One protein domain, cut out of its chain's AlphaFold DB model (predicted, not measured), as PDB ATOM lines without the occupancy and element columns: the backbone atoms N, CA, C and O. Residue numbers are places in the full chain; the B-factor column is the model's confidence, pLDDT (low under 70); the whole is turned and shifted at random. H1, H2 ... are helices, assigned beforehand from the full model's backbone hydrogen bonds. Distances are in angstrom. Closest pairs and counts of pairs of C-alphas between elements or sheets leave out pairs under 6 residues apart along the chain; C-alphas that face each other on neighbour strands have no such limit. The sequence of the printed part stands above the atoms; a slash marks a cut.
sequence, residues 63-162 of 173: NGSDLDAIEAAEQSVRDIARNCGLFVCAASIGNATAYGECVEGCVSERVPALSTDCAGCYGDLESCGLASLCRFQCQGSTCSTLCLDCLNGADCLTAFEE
ATOM      1  N   ASN A  63      -8.912   6.149 -15.571       89.44
ATOM      2  CA  ASN A  63      -9.665   5.784 -14.382       89.44
ATOM      3  C   ASN A  63      -9.360   6.750 -13.225       89.44
ATOM      4  O   ASN A  63      -8.286   7.336 -13.146       89.44
ATOM      5  N   GLY A  64     -10.312   6.902 -12.300       91.69
ATOM      6  CA  GLY A  64     -10.203   7.889 -11.219       91.69
ATOM      7  C   GLY A  64      -8.932   7.754 -10.373       91.69
ATOM      8  O   GLY A  64      -8.331   8.766 -10.040       91.69
ATOM      9  N   SER A  65      -8.477   6.528 -10.087       93.69
ATOM     10  CA  SER A  65      -7.238   6.302  -9.328       93.69
ATOM     11  C   SER A  65      -5.986   6.777 -10.063       93.69
ATOM     12  O   SER A  65      -5.105   7.350  -9.430       93.69
ATOM     13  N   ASP A  66      -5.916   6.580 -11.381       94.19
ATOM     14  CA  ASP A  66      -4.791   7.057 -12.187       94.19
ATOM     15  C   ASP A  66      -4.783   8.577 -12.259       94.19
ATOM     16  O   ASP A  66      -3.730   9.189 -12.110       94.19
ATOM     17  N   LEU A  67      -5.955   9.195 -12.422       91.81
ATOM     18  CA  LEU A  67      -6.079  10.653 -12.428       91.81
ATOM     19  C   LEU A  67      -5.646  11.258 -11.089       91.81
ATOM     20  O   LEU A  67      -4.837  12.185 -11.088       91.81
ATOM     21  N   ASP A  68      -6.111  10.694  -9.970       93.06
ATOM     22  CA  ASP A  68      -5.717  11.121  -8.625       93.06
ATOM     23  C   ASP A  68      -4.198  10.960  -8.414       93.06
ATOM     24  O   ASP A  68      -3.544  11.829  -7.836       93.06
ATOM     25  N   ALA A  69      -3.612   9.862  -8.905       94.88
ATOM     26  CA  ALA A  69      -2.177   9.603  -8.815       94.88
ATOM     27  C   ALA A  69      -1.345  10.561  -9.684       94.88
ATOM     28  O   ALA A  69      -0.291  11.021  -9.245       94.88
ATOM     29  N   ILE A  70      -1.816  10.871 -10.896       92.31
ATOM     30  CA  ILE A  70      -1.179  11.827 -11.811       92.31
ATOM     31  C   ILE A  70      -1.225  13.237 -11.216       92.31
ATOM     32  O   ILE A  70      -0.213  13.932 -11.242       92.31
ATOM     33  N   GLU A  71      -2.365  13.653 -10.659       90.94
ATOM     34  CA  GLU A  71      -2.522  14.972 -10.036       90.94
ATOM     35  C   GLU A  71      -1.698  15.106  -8.745       90.94
ATOM     36  O   GLU A  71      -1.139  16.167  -8.469       90.94
ATOM     37  N   ALA A  72      -1.575  14.027  -7.967       92.88
ATOM     38  CA  ALA A  72      -0.794  14.013  -6.732       92.88
ATOM     39  C   ALA A  72       0.728  13.912  -6.947       92.88
ATOM     40  O   ALA A  72       1.490  14.096  -5.993       92.88
ATOM     41  N   ALA A  73       1.193  13.586  -8.156       91.62
ATOM     42  CA  ALA A  73       2.613  13.419  -8.431       91.62
ATOM     43  C   ALA A  73       3.358  14.767  -8.381       91.62
ATOM     44  O   ALA A  73       2.988  15.732  -9.042       91.62
ATOM     45  N   GLU A  74       4.473  14.828  -7.639       89.31
ATOM     46  CA  GLU A  74       5.320  16.035  -7.555       89.31
ATOM     47  C   GLU A  74       5.937  16.430  -8.909       89.31
ATOM     48  O   GLU A  74       6.339  17.575  -9.118       89.31
ATOM     49  N   GLN A  75       6.056  15.463  -9.818       89.62
ATOM     50  CA  GLN A  75       6.585  15.622 -11.166       89.62
ATOM     51  C   GLN A  75       5.605  15.006 -12.158       89.62
ATOM     52  O   GLN A  75       4.958  14.006 -11.854       89.62
ATOM     53  N   SER A  76       5.561  15.553 -13.374       89.88
ATOM     54  CA  SER A  76       4.813  14.942 -14.473       89.88
ATOM     55  C   SER A  76       5.228  13.481 -14.647       89.88
ATOM     56  O   SER A  76       6.417  13.176 -14.782       89.88
ATOM     57  N   VAL A  77       4.255  12.568 -14.695       92.94
ATOM     58  CA  VAL A  77       4.520  11.134 -14.893       92.94
ATOM     59  C   VAL A  77       5.257  10.881 -16.215       92.94
ATOM     60  O   VAL A  77       6.093   9.982 -16.291       92.94
ATOM     61  N   ARG A  78       5.067  11.738 -17.228       90.56
ATOM     62  CA  ARG A  78       5.842  11.705 -18.482       90.56
ATOM     63  C   ARG A  78       7.329  11.972 -18.256       90.56
ATOM     64  O   ARG A  78       8.173  11.278 -18.821       90.56
ATOM     65  N   ASP A  79       7.660  12.947 -17.416       90.44
ATOM     66  CA  ASP A  79       9.053  13.262 -17.089       90.44
ATOM     67  C   ASP A  79       9.668  12.165 -16.214       90.44
ATOM     68  O   ASP A  79      10.840  11.816 -16.383       90.44
ATOM     69  N   ILE A  80       8.872  11.560 -15.326       94.19
ATOM     70  CA  ILE A  80       9.265  10.363 -14.570       94.19
ATOM     71  C   ILE A  80       9.592   9.215 -15.536       94.19
ATOM     72  O   ILE A  80      10.688   8.659 -15.452       94.19
ATOM     73  N   ALA A  81       8.705   8.901 -16.485       94.69
ATOM     74  CA  ALA A  81       8.912   7.855 -17.489       94.69
ATOM     75  C   ALA A  81      10.169   8.111 -18.331       94.69
ATOM     76  O   ALA A  81      11.006   7.219 -18.503       94.69
ATOM     77  N   ARG A  82      10.383   9.357 -18.768       91.69
ATOM     78  CA  ARG A  82      11.594   9.752 -19.497       91.69
ATOM     79  C   ARG A  82      12.859   9.565 -18.659       91.69
ATOM     80  O   ARG A  82      13.863   9.051 -19.159       91.69
ATOM     81  N   ASN A  83      12.828   9.955 -17.385       93.88
ATOM     82  CA  ASN A  83      13.946   9.772 -16.457       93.88
ATOM     83  C   ASN A  83      14.231   8.289 -16.188       93.88
ATOM     84  O   ASN A  83      15.397   7.886 -16.183       93.88
ATOM     85  N   CYS A  84      13.191   7.469 -16.033       96.88
ATOM     86  CA  CYS A  84      13.298   6.013 -15.982       96.88
ATOM     87  C   CYS A  84      13.999   5.479 -17.235       96.88
ATOM     88  O   CYS A  84      15.020   4.791 -17.150       96.88
ATOM     89  N   GLY A  85      13.538   5.907 -18.407       94.69
ATOM     90  CA  GLY A  85      14.145   5.589 -19.686       94.69
ATOM     91  C   GLY A  85      15.619   6.001 -19.799       94.69
ATOM     92  O   GLY A  85      16.413   5.298 -20.433       94.69
ATOM     93  N   LEU A  86      15.996   7.150 -19.234       91.81
ATOM     94  CA  LEU A  86      17.339   7.715 -19.356       91.81
ATOM     95  C   LEU A  86      18.349   7.126 -18.382       91.81
ATOM     96  O   LEU A  86      19.463   6.812 -18.799       91.81
ATOM     97  N   PHE A  87      17.970   6.979 -17.120       95.19
ATOM     98  CA  PHE A  87      18.913   6.657 -16.053       95.19
ATOM     99  C   PHE A  87      18.799   5.221 -15.550       95.19
ATOM    100  O   PHE A  87      19.783   4.691 -15.041       95.19
ATOM    101  N   VAL A  88      17.634   4.587 -15.700       97.62
ATOM    102  CA  VAL A  88      17.388   3.225 -15.201       97.62
ATOM    103  C   VAL A  88      17.452   2.216 -16.345       97.62
ATOM    104  O   VAL A  88      18.190   1.237 -16.275       97.62
ATOM    105  N   CYS A  89      16.762   2.504 -17.446       97.56
ATOM    106  CA  CYS A  89      16.536   1.550 -18.534       97.56
ATOM    107  C   CYS A  89      17.503   1.687 -19.714       97.56
ATOM    108  O   CYS A  89      17.310   1.062 -20.755       97.56
ATOM    109  N   ALA A  90      18.576   2.474 -19.571       94.50
ATOM    110  CA  ALA A  90      19.534   2.716 -20.651       94.50
ATOM    111  C   ALA A  90      20.185   1.428 -21.191       94.50
ATOM    112  O   ALA A  90      20.496   1.348 -22.377       94.50
ATOM    113  N   ALA A  91      20.349   0.406 -20.343       96.06
ATOM    114  CA  ALA A  91      20.889  -0.894 -20.747       96.06
ATOM    115  C   ALA A  91      19.994  -1.634 -21.763       96.06
ATOM    116  O   ALA A  91      20.496  -2.460 -22.523       96.06
ATOM    117  N   SER A  92      18.699  -1.307 -21.815       96.12
ATOM    118  CA  SER A  92      17.715  -1.948 -22.693       96.12
ATOM    119  C   SER A  92      17.488  -1.203 -24.011       96.12
ATOM    120  O   SER A  92      16.691  -1.657 -24.818       96.12
ATOM    121  N   ILE A  93      18.197  -0.098 -24.289       92.25
ATOM    122  CA  ILE A  93      17.971   0.744 -25.485       92.25
ATOM    123  C   ILE A  93      18.056  -0.033 -26.820       92.25
ATOM    124  O   ILE A  93      17.447   0.355 -27.811       92.25
ATOM    125  N   GLY A  94      18.780  -1.154 -26.867       91.44
ATOM    126  CA  GLY A  94      18.853  -2.010 -28.058       91.44
ATOM    127  C   GLY A  94      17.628  -2.904 -28.301       91.44
ATOM    128  O   GLY A  94      17.584  -3.595 -29.316       91.44
ATOM    129  N   ASN A  95      16.661  -2.934 -27.381       94.69
ATOM    130  CA  ASN A  95      15.466  -3.770 -27.452       94.69
ATOM    131  C   ASN A  95      14.251  -2.971 -26.965       94.69
ATOM    132  O   ASN A  95      14.062  -2.790 -25.766       94.69
ATOM    133  N   ALA A  96      13.422  -2.522 -27.908       91.12
ATOM    134  CA  ALA A  96      12.256  -1.684 -27.639       91.12
ATOM    135  C   ALA A  96      11.281  -2.320 -26.627       91.12
ATOM    136  O   ALA A  96      10.844  -1.648 -25.698       91.12
ATOM    137  N   THR A  97      11.009  -3.625 -26.729       93.81
ATOM    138  CA  THR A  97      10.129  -4.339 -25.787       93.81
ATOM    139  C   THR A  97      10.708  -4.349 -24.374       93.81
ATOM    140  O   THR A  97      10.068  -3.865 -23.448       93.81
ATOM    141  N   ALA A  98      11.954  -4.807 -24.209       96.88
ATOM    142  CA  ALA A  98      12.602  -4.848 -22.894       96.88
ATOM    143  C   ALA A  98      12.820  -3.444 -22.299       96.88
ATOM    144  O   ALA A  98      12.934  -3.272 -21.085       96.88
ATOM    145  N   TYR A  99      12.932  -2.428 -23.156       96.25
ATOM    146  CA  TYR A  99      12.998  -1.036 -22.746       96.25
ATOM    147  C   TYR A  99      11.650  -0.536 -22.220       96.25
ATOM    148  O   TYR A  99      11.625   0.036 -21.133       96.25
ATOM    149  N   GLY A 100      10.553  -0.801 -22.938       95.94
ATOM    150  CA  GLY A 100       9.194  -0.468 -22.504       95.94
ATOM    151  C   GLY A 100       8.836  -1.119 -21.168       95.94
ATOM    152  O   GLY A 100       8.475  -0.411 -20.234       95.94
ATOM    153  N   GLU A 101       9.072  -2.429 -21.028       97.69
ATOM    154  CA  GLU A 101       8.847  -3.178 -19.775       97.69
ATOM    155  C   GLU A 101       9.662  -2.604 -18.602       97.69
ATOM    156  O   GLU A 101       9.183  -2.488 -17.474       97.69
ATOM    157  N   CYS A 102      10.915  -2.209 -18.856       98.56
ATOM    158  CA  CYS A 102      11.743  -1.576 -17.833       98.56
ATOM    159  C   CYS A 102      11.190  -0.205 -17.414       98.56
ATOM    160  O   CYS A 102      11.194   0.127 -16.225       98.56
ATOM    161  N   VAL A 103      10.731   0.600 -18.378       97.75
ATOM    162  CA  VAL A 103      10.138   1.914 -18.099       97.75
ATOM    163  C   VAL A 103       8.852   1.753 -17.297       97.75
ATOM    164  O   VAL A 103       8.720   2.423 -16.278       97.75
ATOM    165  N   GLU A 104       7.961   0.843 -17.693       97.81
ATOM    166  CA  GLU A 104       6.733   0.511 -16.959       97.81
ATOM    167  C   GLU A 104       7.032   0.159 -15.496       97.81
ATOM    168  O   GLU A 104       6.450   0.747 -14.579       97.81
ATOM    169  N   GLY A 105       7.979  -0.758 -15.264       98.12
ATOM    170  CA  GLY A 105       8.370  -1.161 -13.913       98.12
ATOM    171  C   GLY A 105       8.898   0.016 -13.092       98.12
ATOM    172  O   GLY A 105       8.485   0.224 -11.954       98.12
ATOM    173  N   CYS A 106       9.754   0.846 -13.688       98.56
ATOM    174  CA  CYS A 106      10.294   2.027 -13.016       98.56
ATOM    175  C   CYS A 106       9.225   3.098 -12.725       98.56
ATOM    176  O   CYS A 106       9.246   3.702 -11.652       98.56
ATOM    177  N   VAL A 107       8.273   3.328 -13.636       97.81
ATOM    178  CA  VAL A 107       7.136   4.239 -13.411       97.81
ATOM    179  C   VAL A 107       6.260   3.718 -12.275       97.81
ATOM    180  O   VAL A 107       5.944   4.482 -11.366       97.81
ATOM    181  N   SER A 108       5.958   2.418 -12.268       97.81
ATOM    182  CA  SER A 108       5.175   1.771 -11.208       97.81
ATOM    183  C   SER A 108       5.849   1.882  -9.835       97.81
ATOM    184  O   SER A 108       5.185   2.100  -8.827       97.81
ATOM    185  N   GLU A 109       7.181   1.792  -9.768       97.88
ATOM    186  CA  GLU A 109       7.926   2.002  -8.519       97.88
ATOM    187  C   GLU A 109       7.902   3.465  -8.048       97.88
ATOM    188  O   GLU A 109       7.911   3.737  -6.845       97.88
ATOM    189  N   ARG A 110       7.905   4.418  -8.987       97.44
ATOM    190  CA  ARG A 110       7.949   5.862  -8.702       97.44
ATOM    191  C   ARG A 110       6.580   6.449  -8.386       97.44
ATOM    192  O   ARG A 110       6.507   7.380  -7.588       97.44
ATOM    193  N   VAL A 111       5.523   5.904  -8.983       97.06
ATOM    194  CA  VAL A 111       4.132   6.324  -8.788       97.06
ATOM    195  C   VAL A 111       3.272   5.081  -8.508       97.06
ATOM    196  O   VAL A 111       2.502   4.652  -9.363       97.06
ATOM    197  N   PRO A 112       3.366   4.487  -7.301       97.12
ATOM    198  CA  PRO A 112       2.744   3.189  -6.995       97.12
ATOM    199  C   PRO A 112       1.215   3.162  -7.039       97.12
ATOM    200  O   PRO A 112       0.619   2.095  -6.937       97.12
ATOM    201  N   ALA A 113       0.581   4.333  -7.109       96.75
ATOM    202  CA  ALA A 113      -0.865   4.470  -7.209       96.75
ATOM    203  C   ALA A 113      -1.387   4.353  -8.652       96.75
ATOM    204  O   ALA A 113      -2.599   4.256  -8.827       96.75
ATOM    205  N   LEU A 114      -0.504   4.338  -9.659       96.19
ATOM    206  CA  LEU A 114      -0.893   4.073 -11.041       96.19
ATOM    207  C   LEU A 114      -1.279   2.608 -11.239       96.19
ATOM    208  O   LEU A 114      -0.649   1.689 -10.709       96.19
ATOM    209  N   SER A 115      -2.291   2.400 -12.064       96.56
ATOM    210  CA  SER A 115      -2.646   1.109 -12.619       96.56
ATOM    211  C   SER A 115      -1.523   0.585 -13.515       96.56
ATOM    212  O   SER A 115      -0.766   1.345 -14.128       96.56
ATOM    213  N   THR A 116      -1.430  -0.741 -13.616       95.69
ATOM    214  CA  THR A 116      -0.484  -1.400 -14.525       95.69
ATOM    215  C   THR A 116      -0.717  -0.972 -15.972       95.69
ATOM    216  O   THR A 116       0.248  -0.697 -16.673       95.69
ATOM    217  N   ASP A 117      -1.974  -0.826 -16.395       95.12
ATOM    218  CA  ASP A 117      -2.303  -0.393 -17.755       95.12
ATOM    219  C   ASP A 117      -1.785   1.032 -18.026       95.12
ATOM    220  O   ASP A 117      -1.160   1.282 -19.060       95.12
ATOM    221  N   CYS A 118      -1.956   1.962 -17.079       95.69
ATOM    222  CA  CYS A 118      -1.439   3.320 -17.223       95.69
ATOM    223  C   CYS A 118       0.095   3.372 -17.216       95.69
ATOM    224  O   CYS A 118       0.701   4.041 -18.058       95.69
ATOM    225  N   ALA A 119       0.747   2.643 -16.306       96.56
ATOM    226  CA  ALA A 119       2.204   2.554 -16.280       96.56
ATOM    227  C   ALA A 119       2.765   1.927 -17.572       96.56
ATOM    228  O   ALA A 119       3.756   2.426 -18.116       96.56
ATOM    229  N   GLY A 120       2.105   0.885 -18.089       95.75
ATOM    230  CA  GLY A 120       2.451   0.217 -19.344       95.75
ATOM    231  C   GLY A 120       2.362   1.164 -20.536       95.75
ATOM    232  O   GLY A 120       3.281   1.223 -21.348       95.75
ATOM    233  N   CYS A 121       1.336   2.016 -20.567       95.50
ATOM    234  CA  CYS A 121       1.185   3.046 -21.592       95.50
ATOM    235  C   CYS A 121       2.414   3.974 -21.673       95.50
ATOM    236  O   CYS A 121       2.932   4.252 -22.757       95.50
ATOM    237  N   TYR A 122       2.952   4.413 -20.529       95.06
ATOM    238  CA  TYR A 122       4.190   5.202 -20.510       95.06
ATOM    239  C   TYR A 122       5.405   4.418 -21.024       95.06
ATOM    240  O   TYR A 122       6.271   4.997 -21.687       95.06
ATOM    241  N   GLY A 123       5.462   3.111 -20.756       95.56
ATOM    242  CA  GLY A 123       6.460   2.208 -21.328       95.56
ATOM    243  C   GLY A 123       6.378   2.132 -22.854       95.56
ATOM    244  O   GLY A 123       7.395   2.305 -23.535       95.56
ATOM    245  N   ASP A 124       5.174   1.958 -23.395       94.25
ATOM    246  CA  ASP A 124       4.913   1.907 -24.836       94.25
ATOM    247  C   ASP A 124       5.258   3.229 -25.532       94.25
ATOM    248  O   ASP A 124       5.916   3.238 -26.577       94.25
ATOM    249  N   LEU A 125       4.898   4.363 -24.923       93.50
ATOM    250  CA  LEU A 125       5.247   5.692 -25.422       93.50
ATOM    251  C   LEU A 125       6.769   5.896 -25.497       93.50
ATOM    252  O   LEU A 125       7.292   6.366 -26.515       93.50
ATOM    253  N   GLU A 126       7.498   5.544 -24.435       94.44
ATOM    254  CA  GLU A 126       8.959   5.659 -24.410       94.44
ATOM    255  C   GLU A 126       9.615   4.712 -25.424       94.44
ATOM    256  O   GLU A 126      10.559   5.109 -26.113       94.44
ATOM    257  N   SER A 127       9.090   3.494 -25.564       94.56
ATOM    258  CA  SER A 127       9.521   2.509 -26.559       94.56
ATOM    259  C   SER A 127       9.327   3.011 -27.995       94.56
ATOM    260  O   SER A 127      10.258   2.961 -28.806       94.56
ATOM    261  N   CYS A 128       8.170   3.607 -28.291       93.38
ATOM    262  CA  CYS A 128       7.883   4.223 -29.586       93.38
ATOM    263  C   CYS A 128       8.839   5.393 -29.876       93.38
ATOM    264  O   CYS A 128       9.494   5.448 -30.921       93.38
ATOM    265  N   GLY A 129       9.005   6.301 -28.906       91.88
ATOM    266  CA  GLY A 129       9.926   7.433 -29.024       91.88
ATOM    267  C   GLY A 129      11.395   7.015 -29.157       91.88
ATOM    268  O   GLY A 129      12.190   7.747 -29.757       91.88
ATOM    269  N   LEU A 130      11.768   5.850 -28.623       91.62
ATOM    270  CA  LEU A 130      13.096   5.271 -28.782       91.62
ATOM    271  C   LEU A 130      13.312   4.729 -30.199       91.62
ATOM    272  O   LEU A 130      14.322   5.066 -30.820       91.62
ATOM    273  N   ALA A 131      12.363   3.940 -30.715       89.62
ATOM    274  CA  ALA A 131      12.431   3.356 -32.056       89.62
ATOM    275  C   ALA A 131      12.570   4.427 -33.151       89.62
ATOM    276  O   ALA A 131      13.296   4.233 -34.127       89.62
ATOM    277  N   SER A 132      11.942   5.584 -32.939       89.06
ATOM    278  CA  SER A 132      11.931   6.705 -33.885       89.06
ATOM    279  C   SER A 132      12.947   7.807 -33.568       89.06
ATOM    280  O   SER A 132      12.918   8.871 -34.182       89.06
ATOM    281  N   LEU A 133      13.855   7.578 -32.609       90.25
ATOM    282  CA  LEU A 133      14.886   8.533 -32.167       90.25
ATOM    283  C   LEU A 133      14.342   9.893 -31.674       90.25
ATOM    284  O   LEU A 133      15.105  10.848 -31.503       90.25
ATOM    285  N   CYS A 134      13.048   9.980 -31.362       92.75
ATOM    286  CA  CYS A 134      12.402  11.193 -30.859       92.75
ATOM    287  C   CYS A 134      12.859  11.584 -29.461       92.75
ATOM    288  O   CYS A 134      12.752  12.743 -29.065       92.75
ATOM    289  N   ARG A 135      13.452  10.644 -28.727       86.25
ATOM    290  CA  ARG A 135      14.009  10.877 -27.396       86.25
ATOM    291  C   ARG A 135      14.938  12.094 -27.313       86.25
ATOM    292  O   ARG A 135      14.876  12.814 -26.322       86.25
ATOM    293  N   PHE A 136      15.781  12.339 -28.321       88.06
ATOM    294  CA  PHE A 136      16.689  13.495 -28.306       88.06
ATOM    295  C   PHE A 136      15.934  14.823 -28.395       88.06
ATOM    296  O   PHE A 136      16.297  15.777 -27.715       88.06
ATOM    297  N   GLN A 137      14.853  14.864 -29.176       91.19
ATOM    298  CA  GLN A 137      14.001  16.048 -29.292       91.19
ATOM    299  C   GLN A 137      13.172  16.273 -28.023       91.19
ATOM    300  O   GLN A 137      12.944  17.405 -27.610       91.19
ATOM    301  N   CYS A 138      12.782  15.186 -27.360       88.44
ATOM    302  CA  CYS A 138      11.995  15.210 -26.132       88.44
ATOM    303  C   CYS A 138      12.819  15.398 -24.849       88.44
ATOM    304  O   CYS A 138      12.238  15.429 -23.768       88.44
ATOM    305  N   GLN A 139      14.152  15.515 -24.930       85.06
ATOM    306  CA  GLN A 139      15.011  15.563 -23.741       85.06
ATOM    307  C   GLN A 139      14.800  16.829 -22.899       85.06
ATOM    308  O   GLN A 139      14.875  16.763 -21.677       85.06
ATOM    309  N   GLY A 140      14.583  17.978 -23.547       79.88
ATOM    310  CA  GLY A 140      14.407  19.258 -22.851       79.88
ATOM    311  C   GLY A 140      12.987  19.478 -22.335       79.88
ATOM    312  O   GLY A 140      12.795  20.124 -21.312       79.88
ATOM    313  N   SER A 141      11.998  18.949 -23.052       83.88
ATOM    314  CA  SER A 141      10.593  18.967 -22.663       83.88
ATOM    315  C   SER A 141       9.829  17.990 -23.549       83.88
ATOM    316  O   SER A 141       9.935  18.047 -24.782       83.88
ATOM    317  N   THR A 142       9.013  17.142 -22.921       83.56
ATOM    318  CA  THR A 142       8.042  16.263 -23.598       83.56
ATOM    319  C   THR A 142       6.973  17.048 -24.364       83.56
ATOM    320  O   THR A 142       6.283  16.492 -25.211       83.56
ATOM    321  N   CYS A 143       6.899  18.353 -24.112       86.38
ATOM    322  CA  CYS A 143       5.947  19.292 -24.680       86.38
ATOM    323  C   CYS A 143       6.568  20.303 -25.640       86.38
ATOM    324  O   CYS A 143       5.889  21.203 -26.129       86.38
ATOM    325  N   SER A 144       7.863  20.177 -25.929       88.75
ATOM    326  CA  SER A 144       8.481  20.996 -26.968       88.75
ATOM    327  C   SER A 144       7.877  20.669 -28.338       88.75
ATOM    328  O   SER A 144       7.612  19.506 -28.646       88.75
ATOM    329  N   THR A 145       7.727  21.678 -29.199       91.31
ATOM    330  CA  THR A 145       7.232  21.486 -30.573       91.31
ATOM    331  C   THR A 145       8.060  20.451 -31.335       91.31
ATOM    332  O   THR A 145       7.500  19.599 -32.005       91.31
ATOM    333  N   LEU A 146       9.386  20.437 -31.144       91.94
ATOM    334  CA  LEU A 146      10.272  19.434 -31.749       91.94
ATOM    335  C   LEU A 146       9.969  18.004 -31.279       91.94
ATOM    336  O   LEU A 146      10.061  17.069 -32.075       91.94
ATOM    337  N   CYS A 147       9.628  17.821 -30.002       91.56
ATOM    338  CA  CYS A 147       9.221  16.522 -29.479       91.56
ATOM    339  C   CYS A 147       7.890  16.083 -30.092       91.56
ATOM    340  O   CYS A 147       7.810  14.986 -30.641       91.56
ATOM    341  N   LEU A 148       6.878  16.954 -30.051       91.38
ATOM    342  CA  LEU A 148       5.540  16.651 -30.561       91.38
ATOM    343  C   LEU A 148       5.549  16.396 -32.073       91.38
ATOM    344  O   LEU A 148       4.957  15.417 -32.520       91.38
ATOM    345  N   ASP A 149       6.284  17.193 -32.850       94.06
ATOM    346  CA  ASP A 149       6.454  16.989 -34.292       94.06
ATOM    347  C   ASP A 149       7.136  15.650 -34.595       94.06
ATOM    348  O   ASP A 149       6.744  14.947 -35.528       94.06
ATOM    349  N   CYS A 150       8.134  15.264 -33.792       94.81
ATOM    350  CA  CYS A 150       8.788  13.970 -33.947       94.81
ATOM    351  C   CYS A 150       7.843  12.816 -33.609       94.81
ATOM    352  O   CYS A 150       7.714  11.888 -34.405       94.81
ATOM    353  N   LEU A 151       7.154  12.882 -32.465       92.62
ATOM    354  CA  LEU A 151       6.177  11.868 -32.060       92.62
ATOM    355  C   LEU A 151       5.055  11.738 -33.093       92.62
ATOM    356  O   LEU A 151       4.640  10.624 -33.398       92.62
ATOM    357  N   ASN A 152       4.608  12.849 -33.677       93.38
ATOM    358  CA  ASN A 152       3.629  12.859 -34.758       93.38
ATOM    359  C   ASN A 152       4.173  12.201 -36.037       93.38
ATOM    360  O   ASN A 152       3.524  11.328 -36.605       93.38
ATOM    361  N   GLY A 153       5.387  12.561 -36.469       93.12
ATOM    362  CA  GLY A 153       6.035  11.941 -37.631       93.12
ATOM    363  C   GLY A 153       6.353  10.450 -37.449       93.12
ATOM    364  O   GLY A 153       6.490   9.726 -38.433       93.12
ATOM    365  N   ALA A 154       6.453  10.007 -36.198       92.75
ATOM    366  CA  ALA A 154       6.715   8.635 -35.784       92.75
ATOM    367  C   ALA A 154       5.452   7.796 -35.518       92.75
ATOM    368  O   ALA A 154       5.589   6.638 -35.135       92.75
ATOM    369  N   ASP A 155       4.254   8.372 -35.671       93.19
ATOM    370  CA  ASP A 155       2.970   7.755 -35.293       93.19
ATOM    371  C   ASP A 155       2.881   7.355 -33.800       93.19
ATOM    372  O   ASP A 155       2.105   6.496 -33.394       93.19
ATOM    373  N   CYS A 156       3.670   8.016 -32.948       90.50
ATOM    374  CA  CYS A 156       3.664   7.835 -31.494       90.50
ATOM    375  C   CYS A 156       2.710   8.806 -30.778       90.50
ATOM    376  O   CYS A 156       2.492   8.676 -29.573       90.50
ATOM    377  N   LEU A 157       2.172   9.810 -31.480       87.50
ATOM    378  CA  LEU A 157       1.336  10.847 -30.867       87.50
ATOM    379  C   LEU A 157       0.004  10.288 -30.345       87.50
ATOM    380  O   LEU A 157      -0.502  10.755 -29.332       87.50
ATOM    381  N   THR A 158      -0.538   9.249 -30.984       83.31
ATOM    382  CA  THR A 158      -1.742   8.567 -30.488       83.31
ATOM    383  C   THR A 158      -1.491   7.950 -29.114       83.31
ATOM    384  O   THR A 158      -2.222   8.255 -28.177       83.31
ATOM    385  N   ALA A 159      -0.401   7.187 -28.962       81.75
ATOM    386  CA  ALA A 159       0.007   6.644 -27.666       81.75
ATOM    387  C   ALA A 159       0.259   7.771 -26.653       81.75
ATOM    388  O   ALA A 159      -0.180   7.701 -25.511       81.75
ATOM    389  N   PHE A 160       0.896   8.865 -27.079       86.06
ATOM    390  CA  PHE A 160       1.115  10.030 -26.222       86.06
ATOM    391  C   PHE A 160      -0.193  10.590 -25.645       86.06
ATOM    392  O   PHE A 160      -0.262  10.844 -24.439       86.06
ATOM    393  N   GLU A 161      -1.219  10.773 -26.478       86.25
ATOM    394  CA  GLU A 161      -2.532  11.260 -26.043       86.25
ATOM    395  C   GLU A 161      -3.264  10.244 -25.155       86.25
ATOM    396  O   GLU A 161      -3.841  10.632 -24.136       86.25
ATOM    397  N   GLU A 162      -3.191   8.952 -25.484       83.88
ATOM    398  CA  GLU A 162      -3.829   7.871 -24.721       83.88
ATOM    399  C   GLU A 162      -3.223   7.688 -23.318       83.88
ATOM    400  O   GLU A 162      -3.927   7.301 -22.385       83.88
TER     401      GLU A 162
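AT A GLANCE: This is residues 63 to 162 of the 173 residues of an uncharacterized protein of Myxococcales bacterium (UniProt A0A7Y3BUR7). A hairpin of two helices, H3 and H4, makes the core; H2 crosses it, short H6 packs on H4, and H1 and H5 lie farthest out. The printed part has 100 residues with six named helices, H1 to H6 in order, and no named strand: all helix. It is compact, with a radius of gyration of the C-alphas of 12.4 A and spans of 32 by 28 by 20 A.

IN THESE COORDINATES: H1, residues 64 to 72, begins at C-alpha 64 (-10.203, 7.889, -11.219) and spans 12.1 A. H2 is 77 to 88, 15.1 A; H3 96 to 110, 20.8 A; H4 116 to 131, 22.3 A; H5 145 to 153, 11.9 A. H6, 157 to 162, 8.6 A, ends at C-alpha 162 (-3.829, 7.871, -24.721).

HOW THE PARTS SIT: H1 is close to but not clearly touching H4, C-alphas of Asp 66 and Cys 118 being closest at 7.1 A. H2 touches H3, closest C-alphas Cys 84 and Val 103, 5.6 A. The hub H4 touches H3 at a steep tilt of 44 degrees, opposite ways, closest C-alphas Gly 100 and Gly 123, 4.0 A. H6 touches H4 residues 121 to 125 alone, closest C-alphas Ala 159 and Leu 125, 5.8 A. H5 and H6 only just touch, with 3 pairs of C-alphas within 8 A, only at the corner. In all six helices every O i to N i+4 pair is within hydrogen-bond range.

THE WHOLE: The C-alphas farthest apart, Gly 64 and Gly 94, are 35.0 A apart. The printed part has no cut; the link H4 to H5 is long, and no printed residue is under 70 in pLDDT.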